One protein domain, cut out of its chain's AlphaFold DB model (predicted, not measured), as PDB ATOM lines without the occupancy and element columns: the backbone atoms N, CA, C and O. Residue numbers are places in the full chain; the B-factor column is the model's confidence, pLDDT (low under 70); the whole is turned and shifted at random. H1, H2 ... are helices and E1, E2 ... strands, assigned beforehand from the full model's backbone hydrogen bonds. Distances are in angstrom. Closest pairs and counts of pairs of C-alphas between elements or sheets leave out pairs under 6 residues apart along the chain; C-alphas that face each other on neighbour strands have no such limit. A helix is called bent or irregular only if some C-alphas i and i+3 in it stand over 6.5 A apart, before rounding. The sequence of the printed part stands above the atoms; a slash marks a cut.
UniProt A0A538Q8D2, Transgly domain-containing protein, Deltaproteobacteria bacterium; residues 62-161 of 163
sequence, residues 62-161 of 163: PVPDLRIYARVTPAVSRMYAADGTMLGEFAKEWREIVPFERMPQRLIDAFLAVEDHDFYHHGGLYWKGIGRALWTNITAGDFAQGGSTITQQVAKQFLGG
ATOM      1  N   PRO A  62     237.380 164.967  81.559       83.19
ATOM      2  CA  PRO A  62     238.758 165.259  81.197       83.19
ATOM      3  C   PRO A  62     239.034 166.756  81.342       83.19
ATOM      4  O   PRO A  62     238.212 167.593  80.964       83.19
ATOM      5  N   VAL A  63     240.208 167.088  81.876       82.12
ATOM      6  CA  VAL A  63     240.621 168.481  82.051       82.12
ATOM      7  C   VAL A  63     240.764 169.132  80.669       82.12
ATOM      8  O   VAL A  63     241.506 168.605  79.832       82.12
ATOM      9  N   PRO A  64     240.079 170.256  80.400       79.81
ATOM     10  CA  PRO A  64     240.202 170.943  79.124       79.81
ATOM     11  C   PRO A  64     241.605 171.533  78.956       79.81
ATOM     12  O   PRO A  64     242.186 172.084  79.891       79.81
ATOM     13  N   ASP A  65     242.146 171.449  77.740       84.38
ATOM     14  CA  ASP A  65     243.426 172.077  77.417       84.38
ATOM     15  C   ASP A  65     243.238 173.593  77.264       84.38
ATOM     16  O   ASP A  65     242.746 174.094  76.252       84.38
ATOM     17  N   LEU A  66     243.650 174.348  78.281       82.44
ATOM     18  CA  LEU A  66     243.516 175.805  78.282       82.44
ATOM     19  C   LEU A  66     244.385 176.487  77.213       82.44
ATOM     20  O   LEU A  66     244.080 177.606  76.804       82.44
ATOM     21  N   ARG A  67     245.422 175.822  76.685       83.56
ATOM     22  CA  ARG A  67     246.302 176.393  75.646       83.56
ATOM     23  C   ARG A  67     245.576 176.593  74.321       83.56
ATOM     24  O   ARG A  67     245.942 177.466  73.539       83.56
ATOM     25  N   ILE A  68     244.546 175.786  74.061       84.00
ATOM     26  CA  ILE A  68     243.711 175.916  72.863       84.00
ATOM     27  C   ILE A  68     242.472 176.773  73.107       84.00
ATOM     28  O   ILE A  68     241.773 177.072  72.142       84.00
ATOM     29  N   TYR A  69     242.208 177.203  74.346       83.00
ATOM     30  CA  TYR A  69     241.000 177.951  74.703       83.00
ATOM     31  C   TYR A  69     240.802 179.177  73.810       83.00
ATOM     32  O   TYR A  69     239.729 179.368  73.240       83.00
ATOM     33  N   ALA A  70     241.873 179.942  73.586       80.62
ATOM     34  CA  ALA A  70     241.842 181.120  72.729       80.62
ATOM     35  C   ALA A  70     241.460 180.809  71.265       80.62
ATOM     36  O   ALA A  70     240.944 181.663  70.556       80.62
ATOM     37  N   ARG A  71     241.707 179.579  70.798       81.06
ATOM     38  CA  ARG A  71     241.397 179.140  69.432       81.06
ATOM     39  C   ARG A  71     239.980 178.588  69.299       81.06
ATOM     40  O   ARG A  71     239.375 178.738  68.246       81.06
ATOM     41  N   VAL A  72     239.488 177.900  70.328       80.25
ATOM     42  CA  VAL A  72     238.204 177.176  70.279       80.25
ATOM     43  C   VAL A  72     237.029 177.991  70.818       80.25
ATOM     44  O   VAL A  72     235.881 177.594  70.636       80.25
ATOM     45  N   THR A  73     237.293 179.119  71.483       79.25
ATOM     46  CA  THR A  73     236.241 179.979  72.033       79.25
ATOM     47  C   THR A  73     235.543 180.747  70.907       79.25
ATOM     48  O   THR A  73     236.231 181.387  70.109       79.25
ATOM     49  N   PRO A  74     234.195 180.733  70.840       78.81
ATOM     50  CA  PRO A  74     233.454 181.528  69.868       78.81
ATOM     51  C   PRO A  74     233.818 183.010  69.992       78.81
ATOM     52  O   PRO A  74     233.649 183.603  71.057       78.81
ATOM     53  N   ALA A  75     234.325 183.586  68.905       78.81
ATOM     54  CA  ALA A  75     234.641 185.004  68.803       78.81
ATOM     55  C   ALA A  75     233.539 185.757  68.046       78.81
ATOM     56  O   ALA A  75     232.730 185.166  67.323       78.81
ATOM     57  N   VAL A  76     233.530 187.079  68.201       86.75
ATOM     58  CA  VAL A  76     232.606 187.963  67.489       86.75
ATOM     59  C   VAL A  76     232.952 187.991  65.999       86.75
ATOM     60  O   VAL A  76     234.067 188.345  65.615       86.75
ATOM     61  N   SER A  77     231.993 187.624  65.147       88.12
ATOM     62  CA  SER A  77     232.120 187.742  63.693       88.12
ATOM     63  C   SER A  77     231.736 189.152  63.265       88.12
ATOM     64  O   SER A  77     230.622 189.592  63.535       88.12
ATOM     65  N   ARG A  78     232.640 189.863  62.590       90.50
ATOM     66  CA  ARG A  78     232.413 191.244  62.142       90.50
ATOM     67  C   ARG A  78     232.183 191.282  60.637       90.50
ATOM     68  O   ARG A  78     232.967 190.710  59.881       90.50
ATOM     69  N   MET A  79     231.121 191.951  60.208       92.81
ATOM     70  CA  MET A  79     230.786 192.150  58.800       92.81
ATOM     71  C   MET A  79     231.152 193.572  58.381       92.81
ATOM     72  O   MET A  79     230.751 194.533  59.036       92.81
ATOM     73  N   TYR A  80     231.882 193.700  57.275       96.12
ATOM     74  CA  TYR A  80     232.314 194.978  56.712       96.12
ATOM     75  C   TYR A  80     231.775 195.143  55.288       96.12
ATOM     76  O   TYR A  80     231.656 194.167  54.547       96.12
ATOM     77  N   ALA A  81     231.449 196.375  54.907       95.44
ATOM     78  CA  ALA A  81     231.157 196.757  53.534       95.44
ATOM     79  C   ALA A  81     232.442 196.798  52.686       95.44
ATOM     80  O   ALA A  81     233.556 196.769  53.212       95.44
ATOM     81  N   ALA A  82     232.291 196.877  51.361       95.44
ATOM     82  CA  ALA A  82     233.421 196.903  50.422       95.44
ATOM     83  C   ALA A  82     234.355 198.116  50.613       95.44
ATOM     84  O   ALA A  82     235.517 198.064  50.225       95.44
ATOM     85  N   ASP A  83     233.851 199.190  51.219       95.81
ATOM     86  CA  ASP A  83     234.594 200.399  51.576       95.81
ATOM     87  C   ASP A  83     235.272 200.319  52.962       95.81
ATOM     88  O   ASP A  83     235.942 201.262  53.375       95.81
ATOM     89  N   GLY A  84     235.111 199.203  53.683       94.19
ATOM     90  CA  GLY A  84     235.639 198.999  55.033       94.19
ATOM     91  C   GLY A  84     234.711 199.456  56.165       94.19
ATOM     92  O   GLY A  84     235.071 199.294  57.332       94.19
ATOM     93  N   THR A  85     233.516 199.978  55.874       95.81
ATOM     94  CA  THR A  85     232.544 200.372  56.906       95.81
ATOM     95  C   THR A  85     232.025 199.142  57.656       95.81
ATOM     96  O   THR A  85     231.570 198.182  57.036       95.81
ATOM     97  N   MET A  86     232.061 199.143  58.993       95.31
ATOM     98  CA  MET A  86     231.506 198.040  59.792       95.31
ATOM     99  C   MET A  86     229.974 198.047  59.712       95.31
ATOM    100  O   MET A  86     229.331 199.008  60.127       95.31
ATOM    101  N   LEU A  87     229.396 196.966  59.190       93.94
ATOM    102  CA  LEU A  87     227.951 196.797  59.016       93.94
ATOM    103  C   LEU A  87     227.289 196.118  60.218       93.94
ATOM    104  O   LEU A  87     226.106 196.338  60.468       93.94
ATOM    105  N   GLY A  88     228.027 195.284  60.953       91.69
ATOM    106  CA  GLY A  88     227.492 194.619  62.137       91.69
ATOM    107  C   GLY A  88     228.409 193.561  62.735       91.69
ATOM    108  O   GLY A  88     229.401 193.146  62.131       91.69
ATOM    109  N   GLU A  89     228.036 193.119  63.930       92.00
ATOM    110  CA  GLU A  89     228.728 192.102  64.712       92.00
ATOM    111  C   GLU A  89     227.752 190.972  65.065       92.00
ATOM    112  O   GLU A  89     226.617 191.216  65.475       92.00
ATOM    113  N   PHE A  90     228.190 189.727  64.895       88.44
ATOM    114  CA  PHE A  90     227.387 188.528  65.108       88.44
ATOM    115  C   PHE A  90     228.130 187.572  66.036       88.44
ATOM    116  O   PHE A  90     229.231 187.113  65.727       88.44
ATOM    117  N   ALA A  91     227.526 187.255  67.178       88.00
ATOM    118  CA  ALA A  91     228.084 186.315  68.139       88.00
ATOM    119  C   ALA A  91     226.970 185.662  68.961       88.00
ATOM    120  O   ALA A  91     225.998 186.327  69.318       88.00
ATOM    121  N   LYS A  92     227.130 184.376  69.306       85.19
ATOM    122  CA  LYS A  92     226.303 183.727  70.342       85.19
ATOM    123  C   LYS A  92     226.637 184.292  71.724       85.19
ATOM    124  O   LYS A  92     225.747 184.547  72.522       85.19
ATOM    125  N   GLU A  93     227.924 184.510  71.970       84.50
ATOM    126  CA  GLU A  93     228.469 185.065  73.204       84.50
ATOM    127  C   GLU A  93     229.496 186.138  72.836       84.50
ATOM    128  O   GLU A  93     230.385 185.903  72.017       84.50
ATOM    129  N   TRP A  94     229.365 187.322  73.429       85.75
ATOM    130  CA  TRP A  94     230.272 188.439  73.186       85.75
ATOM    131  C   TRP A  94     231.543 188.266  74.012       85.75
ATOM    132  O   TRP A  94     231.609 188.678  75.168       85.75
ATOM    133  N   ARG A  95     232.543 187.608  73.418       86.00
ATOM    134  CA  ARG A  95     233.855 187.392  74.032       86.00
ATOM    135  C   ARG A  95     234.972 187.978  73.184       86.00
ATOM    136  O   ARG A  95     235.062 187.716  71.986       86.00
ATOM    137  N   GLU A  96     235.862 188.700  73.850       85.00
ATOM    138  CA  GLU A  96     237.137 189.149  73.305       85.00
ATOM    139  C   GLU A  96     238.271 188.559  74.144       85.00
ATOM    140  O   GLU A  96     238.293 188.688  75.368       85.00
ATOM    141  N   ILE A  97     239.202 187.870  73.485       85.81
ATOM    142  CA  ILE A  97     240.346 187.256  74.157       85.81
ATOM    143  C   ILE A  97     241.446 188.303  74.275       85.81
ATOM    144  O   ILE A  97     242.062 188.696  73.284       85.81
ATOM    145  N   VAL A  98     241.707 188.720  75.508       88.62
ATOM    146  CA  VAL A  98     242.754 189.686  75.835       88.62
ATOM    147  C   VAL A  98     243.943 188.935  76.444       88.62
ATOM    148  O   VAL A  98     243.767 188.265  77.462       88.62
ATOM    149  N   PRO A  99     245.149 189.016  75.847       89.38
ATOM    150  CA  PRO A  99     246.365 188.497  76.467       89.38
ATOM    151  C   PRO A  99     246.599 189.139  77.835       89.38
ATOM    152  O   PRO A  99     246.367 190.340  77.998       89.38
ATOM    153  N   PHE A 100     247.090 188.361  78.796       91.25
ATOM    154  CA  PHE A 100     247.305 188.822  80.169       91.25
ATOM    155  C   PHE A 100     248.216 190.058  80.227       91.25
ATOM    156  O   PHE A 100     247.951 190.996  80.971       91.25
ATOM    157  N   GLU A 101     249.225 190.129  79.357       94.88
ATOM    158  CA  GLU A 101     250.196 191.228  79.287       94.88
ATOM    159  C   GLU A 101     249.576 192.556  78.828       94.88
ATOM    160  O   GLU A 101     250.183 193.613  78.988       94.88
ATOM    161  N   ARG A 102     248.376 192.520  78.233       95.81
ATOM    162  CA  ARG A 102     247.626 193.721  77.837       95.81
ATOM    163  C   ARG A 102     246.672 194.208  78.924       95.81
ATOM    164  O   ARG A 102     246.087 195.279  78.767       95.81
ATOM    165  N   MET A 103     246.482 193.440  79.997       95.94
ATOM    166  CA  MET A 103     245.579 193.818  81.077       95.94
ATOM    167  C   MET A 103     246.224 194.903  81.952       95.94
ATOM    168  O   MET A 103     247.367 194.747  82.385       95.94
ATOM    169  N   PRO A 104     245.522 196.014  82.248       97.50
ATOM    170  CA  PRO A 104     246.049 197.033  83.147       97.50
ATOM    171  C   PRO A 104     246.326 196.456  84.538       97.50
ATOM    172  O   PRO A 104     245.444 195.837  85.129       97.50
ATOM    173  N   GLN A 105     247.499 196.737  85.115       97.12
ATOM    174  CA  GLN A 105     247.867 196.204  86.436       97.12
ATOM    175  C   GLN A 105     246.822 196.524  87.517       97.12
ATOM    176  O   GLN A 105     246.442 195.659  88.293       97.12
ATOM    177  N   ARG A 106     246.263 197.742  87.499       97.81
ATOM    178  CA  ARG A 106     245.210 198.153  88.444       97.81
ATOM    179  C   ARG A 106     243.945 197.296  88.360       97.81
ATOM    180  O   ARG A 106     243.267 197.139  89.367       97.81
ATOM    181  N   LEU A 107     243.614 196.782  87.172       96.94
ATOM    182  CA  LEU A 107     242.477 195.881  86.992       96.94
ATOM    183  C   LEU A 107     242.769 194.529  87.646       96.94
ATOM    184  O   LEU A 107     241.925 194.024  88.380       96.94
ATOM    185  N   ILE A 108     243.967 193.984  87.410       97.00
ATOM    186  CA  ILE A 108     244.418 192.723  88.009       97.00
ATOM    187  C   ILE A 108     244.395 192.845  89.536       97.00
ATOM    188  O   ILE A 108     243.762 192.033  90.202       97.00
ATOM    189  N   ASP A 109     245.004 193.897  90.086       97.12
ATOM    190  CA  ASP A 109     245.090 194.109  91.532       97.12
ATOM    191  C   ASP A 109     243.703 194.251  92.176       97.12
ATOM    192  O   ASP A 109     243.441 193.651  93.217       97.12
ATOM    193  N   ALA A 110     242.795 195.015  91.556       97.06
ATOM    194  CA  ALA A 110     241.434 195.190  92.059       97.06
ATOM    195  C   ALA A 110     240.634 193.881  92.022       97.06
ATOM    196  O   ALA A 110     239.923 193.569  92.976       97.06
ATOM    197  N   PHE A 111     240.769 193.106  90.943       95.88
ATOM    198  CA  PHE A 111     240.100 191.817  90.803       95.88
ATOM    199  C   PHE A 111     240.603 190.813  91.844       95.88
ATOM    200  O   PHE A 111     239.799 190.216  92.554       95.88
ATOM    201  N   LEU A 112     241.925 190.687  92.005       95.69
ATOM    202  CA  LEU A 112     242.522 189.827  93.029       95.69
ATOM    203  C   LEU A 112     242.122 190.272  94.438       95.69
ATOM    204  O   LEU A 112     241.775 189.436  95.260       95.69
ATOM    205  N   ALA A 113     242.096 191.574  94.727       94.50
ATOM    206  CA  ALA A 113     241.707 192.066  96.048       94.50
ATOM    207  C   ALA A 113     240.276 191.663  96.451       94.50
ATOM    208  O   ALA A 113     240.024 191.430  97.635       94.50
ATOM    209  N   VAL A 114     239.355 191.587  95.486       92.12
ATOM    210  CA  VAL A 114     237.946 191.239  95.722       92.12
ATOM    211  C   VAL A 114     237.719 189.729  95.686       92.12
ATOM    212  O   VAL A 114     237.098 189.190  96.601       92.12
ATOM    213  N   GLU A 115     238.217 189.053  94.654       93.00
ATOM    214  CA  GLU A 115     237.915 187.641  94.403       93.00
ATOM    215  C   GLU A 115     238.861 186.698  95.147       93.00
ATOM    216  O   GLU A 115     238.427 185.686  95.693       93.00
ATOM    217  N   ASP A 116     240.162 187.007  95.167       95.50
ATOM    218  CA  ASP A 116     241.183 186.068  95.629       95.50
ATOM    219  C   ASP A 116     242.527 186.742  95.970       95.50
ATOM    220  O   ASP A 116     243.496 186.722  95.207       95.50
ATOM    221  N   HIS A 117     242.587 187.382  97.142       93.56
ATOM    222  CA  HIS A 117     243.726 188.228  97.532       93.56
ATOM    223  C   HIS A 117     245.054 187.473  97.701       93.56
ATOM    224  O   HIS A 117     246.107 188.108  97.719       93.56
ATOM    225  N   ASP A 118     245.015 186.147  97.862       93.88
ATOM    226  CA  ASP A 118     246.200 185.300  98.057       93.88
ATOM    227  C   ASP A 118     246.446 184.358  96.867       93.88
ATOM    228  O   ASP A 118     247.175 183.368  96.977       93.88
ATOM    229  N   PHE A 119     245.851 184.688  95.712       96.12
ATOM    230  CA  PHE A 119     245.821 183.855  94.511       96.12
ATOM    231  C   PHE A 119     247.186 183.268  94.131       96.12
ATOM    232  O   PHE A 119     247.305 182.075  93.850       96.12
ATOM    233  N   TYR A 120     248.232 184.098  94.154       95.88
ATOM    234  CA  TYR A 120     249.577 183.704  93.733       95.88
ATOM    235  C   TYR A 120     250.334 182.831  94.743       95.88
ATOM    236  O   TYR A 120     251.341 182.231  94.372       95.88
ATOM    237  N   HIS A 121     249.884 182.737  95.997       95.62
ATOM    238  CA  HIS A 121     250.583 181.965  97.032       95.62
ATOM    239  C   HIS A 121     249.920 180.622  97.333       95.62
ATOM    240  O   HIS A 121     250.556 179.742  97.919       95.62
ATOM    241  N   HIS A 122     248.662 180.427  96.935       95.00
ATOM    242  CA  HIS A 122     247.947 179.182  97.184       95.00
ATOM    243  C   HIS A 122     247.890 178.263  95.953       95.00
ATOM    244  O   HIS A 122     247.844 178.702  94.807       95.00
ATOM    245  N   GLY A 123     247.794 176.951  96.180       93.81
ATOM    246  CA  GLY A 123     247.721 175.935  95.116       93.81
ATOM    247  C   GLY A 123     246.346 175.781  94.449       93.81
ATOM    248  O   GLY A 123     246.013 174.692  93.997       93.81
ATOM    249  N   GLY A 124     245.512 176.824  94.454       92.12
ATOM    250  CA  GLY A 124     244.141 176.812  93.928       92.12
ATOM    251  C   GLY A 124     243.057 176.497  94.962       92.12
ATOM    252  O   GLY A 124     241.884 176.716  94.682       92.12
ATOM    253  N   LEU A 125     243.423 176.050  96.164       93.75
ATOM    254  CA  LEU A 125     242.531 175.978  97.322       93.75
ATOM    255  C   LEU A 125     243.105 176.825  98.452       93.75
ATOM    256  O   LEU A 125     244.211 176.563  98.931       93.75
ATOM    257  N   TYR A 126     242.334 177.807  98.911       94.50
ATOM    258  CA  TYR A 126     242.736 178.664 100.016       94.50
ATOM    259  C   TYR A 126     242.145 178.172 101.342       94.50
ATOM    260  O   TYR A 126     241.100 178.634 101.800       94.50
ATOM    261  N   TRP A 127     242.829 177.227 101.993       92.50
ATOM    262  CA  TRP A 127     242.345 176.571 103.221       92.50
ATOM    263  C   TRP A 127     242.042 177.542 104.367       92.50
ATOM    264  O   TRP A 127     241.025 177.400 105.047       92.50
ATOM    265  N   LYS A 128     242.891 178.563 104.558       92.56
ATOM    266  CA  LYS A 128     242.656 179.617 105.561       92.56
ATOM    267  C   LYS A 128     241.398 180.424 105.228       92.56
ATOM    268  O   LYS A 128     240.625 180.741 106.127       92.56
ATOM    269  N   GLY A 129     241.169 180.719 103.946       90.12
ATOM    270  CA  GLY A 129     239.973 181.413 103.471       90.12
ATOM    271  C   GLY A 129     238.699 180.609 103.672       90.12
ATOM    272  O   GLY A 129     237.729 181.161 104.183       90.12
ATOM    273  N   ILE A 130     238.730 179.315 103.346       91.81
ATOM    274  CA  ILE A 130     237.615 178.385 103.564       91.81
ATOM    275  C   ILE A 130     237.267 178.317 105.055       91.81
ATOM    276  O   ILE A 130     236.106 178.486 105.421       91.81
ATOM    277  N   GLY A 131     238.268 178.136 105.923       93.88
ATOM    278  CA  GLY A 131     238.062 178.086 107.373       93.88
ATOM    279  C   GLY A 131     237.495 179.390 107.937       93.88
ATOM    280  O   GLY A 131     236.535 179.361 108.706       93.88
ATOM    281  N   ARG A 132     238.033 180.540 107.508       92.88
ATOM    282  CA  ARG A 132     237.515 181.867 107.878       92.88
ATOM    283  C   ARG A 132     236.067 182.047 107.429       92.88
ATOM    284  O   ARG A 132     235.242 182.431 108.243       92.88
ATOM    285  N   ALA A 133     235.761 181.763 106.163       92.31
ATOM    286  CA  ALA A 133     234.414 181.920 105.617       92.31
ATOM    287  C   ALA A 133     233.403 181.023 106.344       92.31
ATOM    288  O   ALA A 133     232.327 181.486 106.711       92.31
ATOM    289  N   LEU A 134     233.772 179.768 106.621       93.62
ATOM    290  CA  LEU A 134     232.945 178.846 107.394       93.62
ATOM    291  C   LEU A 134     232.664 179.390 108.799       93.62
ATOM    292  O   LEU A 134     231.511 179.415 109.223       93.62
ATOM    293  N   TRP A 135     233.702 179.853 109.502       95.12
ATOM    294  CA  TRP A 135     233.556 180.447 110.829       95.12
ATOM    295  C   TRP A 135     232.639 181.671 110.796       95.12
ATOM    296  O   TRP A 135     231.660 181.719 111.536       95.12
ATOM    297  N   THR A 136     232.905 182.619 109.894       93.75
ATOM    298  CA  THR A 136     232.116 183.844 109.744       93.75
ATOM    299  C   THR A 136     230.647 183.538 109.454       93.75
ATOM    300  O   THR A 136     229.783 184.082 110.138       93.75
ATOM    301  N   ASN A 137     230.353 182.625 108.527       93.62
ATOM    302  CA  ASN A 137     228.977 182.271 108.169       93.62
ATOM    303  C   ASN A 137     228.235 181.580 109.325       93.62
ATOM    304  O   ASN A 137     227.077 181.895 109.585       93.62
ATOM    305  N   ILE A 138     228.905 180.698 110.077       94.12
ATOM    306  CA  ILE A 138     228.318 180.082 111.279       94.12
ATOM    307  C   ILE A 138     228.025 181.148 112.340       94.12
ATOM    308  O   ILE A 138     226.946 181.148 112.924       94.12
ATOM    309  N   THR A 139     228.965 182.067 112.584       95.50
ATOM    310  CA  THR A 139     228.775 183.131 113.583       95.50
ATOM    311  C   THR A 139     227.722 184.159 113.178       95.50
ATOM    312  O   THR A 139     227.053 184.707 114.049       95.50
ATOM    313  N   ALA A 140     227.562 184.416 111.878       92.12
ATOM    314  CA  ALA A 140     226.558 185.328 111.345       92.12
ATOM    315  C   ALA A 140     225.167 184.680 111.241       92.12
ATOM    316  O   ALA A 140     224.169 185.392 111.180       92.12
ATOM    317  N   GLY A 141     225.094 183.343 111.212       92.56
ATOM    318  CA  GLY A 141     223.856 182.600 110.973       92.56
ATOM    319  C   GLY A 141     223.334 182.702 109.535       92.56
ATOM    320  O   GLY A 141     222.228 182.242 109.269       92.56
ATOM    321  N   ASP A 142     224.112 183.290 108.624       91.44
ATOM    322  CA  ASP A 142     223.766 183.504 107.216       91.44
ATOM    323  C   ASP A 142     225.034 183.494 106.334       91.44
ATOM    324  O   ASP A 142     226.168 183.476 106.829       91.44
ATOM    325  N   PHE A 143     224.857 183.499 105.013       87.81
ATOM    326  CA  PHE A 143     225.934 183.596 104.037       87.81
ATOM    327  C   PHE A 143     226.517 185.019 103.997       87.81
ATOM    328  O   PHE A 143     226.167 185.845 103.159       87.81
ATOM    329  N   ALA A 144     227.437 185.300 104.918       86.06
ATOM    330  CA  ALA A 144     228.124 186.586 105.022       86.06
ATOM    331  C   ALA A 144     229.390 186.671 104.151       86.06
ATOM    332  O   ALA A 144     229.832 187.765 103.800       86.06
ATOM    333  N   GLN A 145     230.008 185.530 103.823       85.94
ATOM    334  CA  GLN A 145     231.302 185.501 103.154       85.94
ATOM    335  C   GLN A 145     231.485 184.301 102.218       85.94
ATOM    336  O   GLN A 145     231.258 183.145 102.590       85.94
ATOM    337  N   GLY A 146     232.014 184.583 101.025       84.81
ATOM    338  CA  GLY A 146     232.582 183.582 100.125       84.81
ATOM    339  C   GLY A 146     233.964 183.101 100.585       84.81
ATOM    340  O   GLY A 146     234.700 183.812 101.278       84.81
ATOM    341  N   GLY A 147     234.312 181.872 100.199       85.31
ATOM    342  CA  GLY A 147     235.638 181.276 100.405       85.31
ATOM    343  C   GLY A 147     236.211 180.610  99.152       85.31
ATOM    344  O   GLY A 147     237.172 179.854  99.269       85.31
ATOM    345  N   SER A 148     235.596 180.843  97.987       91.75
ATOM    346  CA  SER A 148     236.003 180.241  96.716       91.75
ATOM    347  C   SER A 148     237.192 180.979  96.103       91.75
ATOM    348  O   SER A 148     237.229 182.202  96.147       91.75
ATOM    349  N   THR A 149     238.119 180.248  95.492       95.56
ATOM    350  CA  THR A 149     239.268 180.802  94.751       95.56
ATOM    351  C   THR A 149     238.940 181.009  93.274       95.56
ATOM    352  O   THR A 149     238.034 180.359  92.737       95.56
ATOM    353  N   ILE A 150     239.727 181.827  92.570       95.00
ATOM    354  CA  ILE A 150     239.604 181.980  91.105       95.00
ATOM    355  C   ILE A 150     239.738 180.616  90.410       95.00
ATOM    356  O   ILE A 150     238.955 180.290  89.519       95.00
ATOM    357  N   THR A 151     240.668 179.766  90.858       93.81
ATOM    358  CA  THR A 151     240.854 178.416  90.304       93.81
ATOM    359  C   THR A 151     239.601 177.553  90.456       93.81
ATOM    360  O   THR A 151     239.232 176.845  89.521       93.81
ATOM    361  N   GLN A 152     238.916 177.619  91.604       93.06
ATOM    362  CA  GLN A 152     237.656 176.899  91.810       93.06
ATOM    363  C   GLN A 152     236.537 177.439  90.920       93.06
ATOM    364  O   GLN A 152     235.781 176.646  90.360       93.06
ATOM    365  N   GLN A 153     236.437 178.762  90.776       92.25
ATOM    366  CA  GLN A 153     235.441 179.394  89.908       92.25
ATOM    367  C   GLN A 153     235.637 178.963  88.445       92.25
ATOM    368  O   GLN A 153     234.694 178.487  87.810       92.25
ATOM    369  N   VAL A 154     236.877 179.006  87.948       90.69
ATOM    370  CA  VAL A 154     237.238 178.537  86.603       90.69
ATOM    371  C   VAL A 154     236.944 177.041  86.454       90.69
ATOM    372  O   VAL A 154     236.252 176.641  85.522       90.69
ATOM    373  N   ALA A 155     237.383 176.195  87.390       89.81
ATOM    374  CA  ALA A 155     237.113 174.757  87.332       89.81
ATOM    375  C   ALA A 155     235.605 174.453  87.281       89.81
ATOM    376  O   ALA A 155     235.175 173.598  86.509       89.81
ATOM    377  N   LYS A 156     234.792 175.184  88.051       88.00
ATOM    378  CA  LYS A 156     233.332 175.052  88.040       88.00
ATOM    379  C   LYS A 156     232.738 175.425  86.683       88.00
ATOM    380  O   LYS A 156     231.898 174.687  86.183       88.00
ATOM    381  N   GLN A 157     233.199 176.514  86.074       85.69
ATOM    382  CA  GLN A 157     232.725 176.948  84.760       85.69
ATOM    383  C   GLN A 157     233.071 175.938  83.655       85.69
ATOM    384  O   GLN A 157     232.248 175.659  82.790       85.69
ATOM    385  N   PHE A 158     234.271 175.356  83.691       82.50
ATOM    386  CA  PHE A 158     234.737 174.435  82.651       82.50
ATOM    387  C   PHE A 158     234.236 172.995  82.818       82.50
ATOM    388  O   PHE A 158     233.985 172.317  81.822       82.50
ATOM    389  N   LEU A 159     234.115 172.507  84.055       82.19
ATOM    390  CA  LEU A 159     233.750 171.114  84.347       82.19
ATOM    391  C   LEU A 159     232.271 170.955  84.728       82.19
ATOM    392  O   LEU A 159     231.736 169.855  84.635       82.19
ATOM    393  N   GLY A 160     231.607 172.034  85.158       73.69
ATOM    394  CA  GLY A 160     230.225 172.022  85.650       73.69
ATOM    395  C   GLY A 160     229.152 171.896  84.569       73.69
ATOM    396  O   GLY A 160     227.985 171.722  84.902       73.69
ATOM    397  N   GLY A 161     229.525 171.942  83.286       61.19
ATOM    398  CA  GLY A 161     228.603 171.699  82.177       61.19
ATOM    399  C   GLY A 161     227.565 172.801  81.941       61.19
ATOM    400  O   GLY A 161     226.558 172.528  81.288       61.19
TER     401      GLY A 161
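This is residues 62 to 161 of the 163 residues of the protein "Transgly domain-containing protein" of Deltaproteobacteria bacterium (UniProt A0A538Q8D2). An open, stretched-out frame with a hollow middle: the hairpin of E1 and E2 sticks out as an arm at one end and H3 makes the other end, with H1 and H4 on one side between them and H2 on the other. No helix touches another. The printed part has 100 residues, with four named helices and two named strands in the order H1, E1, E2, H2, H3, H4; the sheet, E1 - E2, is antiparallel and the class is mostly helix. The whole is only just extended, close to loose, with a radius of gyration of the C-alphas of 19.2 A, and it spans 64 by 34 by 28 A.

E1, residues 77 to 80, and E2, residues 86 to 90, form a hairpin, antiparallel at 162 degrees; N 77 and O 90 are 2.9 A apart and N 79 and O 88 are 2.8 A apart, within hydrogen-bond range. H1, residues 66 to 72, is apart from E2. H2, residues 105 to 115, and H4, residues 150 to 159, are close but not clearly touching: their closest C-alphas, of Glu 115 and Ile 150, are 6.8 A apart, and their lines stand about perpendicular, at 78 degrees. H3, residues 127 to 140, is apart from H2 and H4. In H2, H3 and H4 every O i to N i+4 pair is within hydrogen-bond range; in H1 1 of 3 is, beside 3 of 4 O i to N i+3 pairs.

E1 measures 10.1 A and E2 11.6 A from first to last C-alpha. H1, 9.7 A, begins at C-alpha 66 (243.516, 175.805, 78.282) and is irregular: C-alphas 67 and 70 are 7.1 A apart. H2 measures 15.4 A, H3 19.8 A and H4 14.1 A, ending at C-alpha 159 (233.750, 171.114, 84.347).

The two C-alphas farthest apart, of Ala 82 and Thr 139, are 64.8 A apart. The printed part has no cut. The links E2 to H2 and H2 to H3 are long. Residues 101 to 107, of which 105 to 107 belong to H2, stand free. The mean pLDDT of the printed part is 90.1, and Gly 161 is under 70.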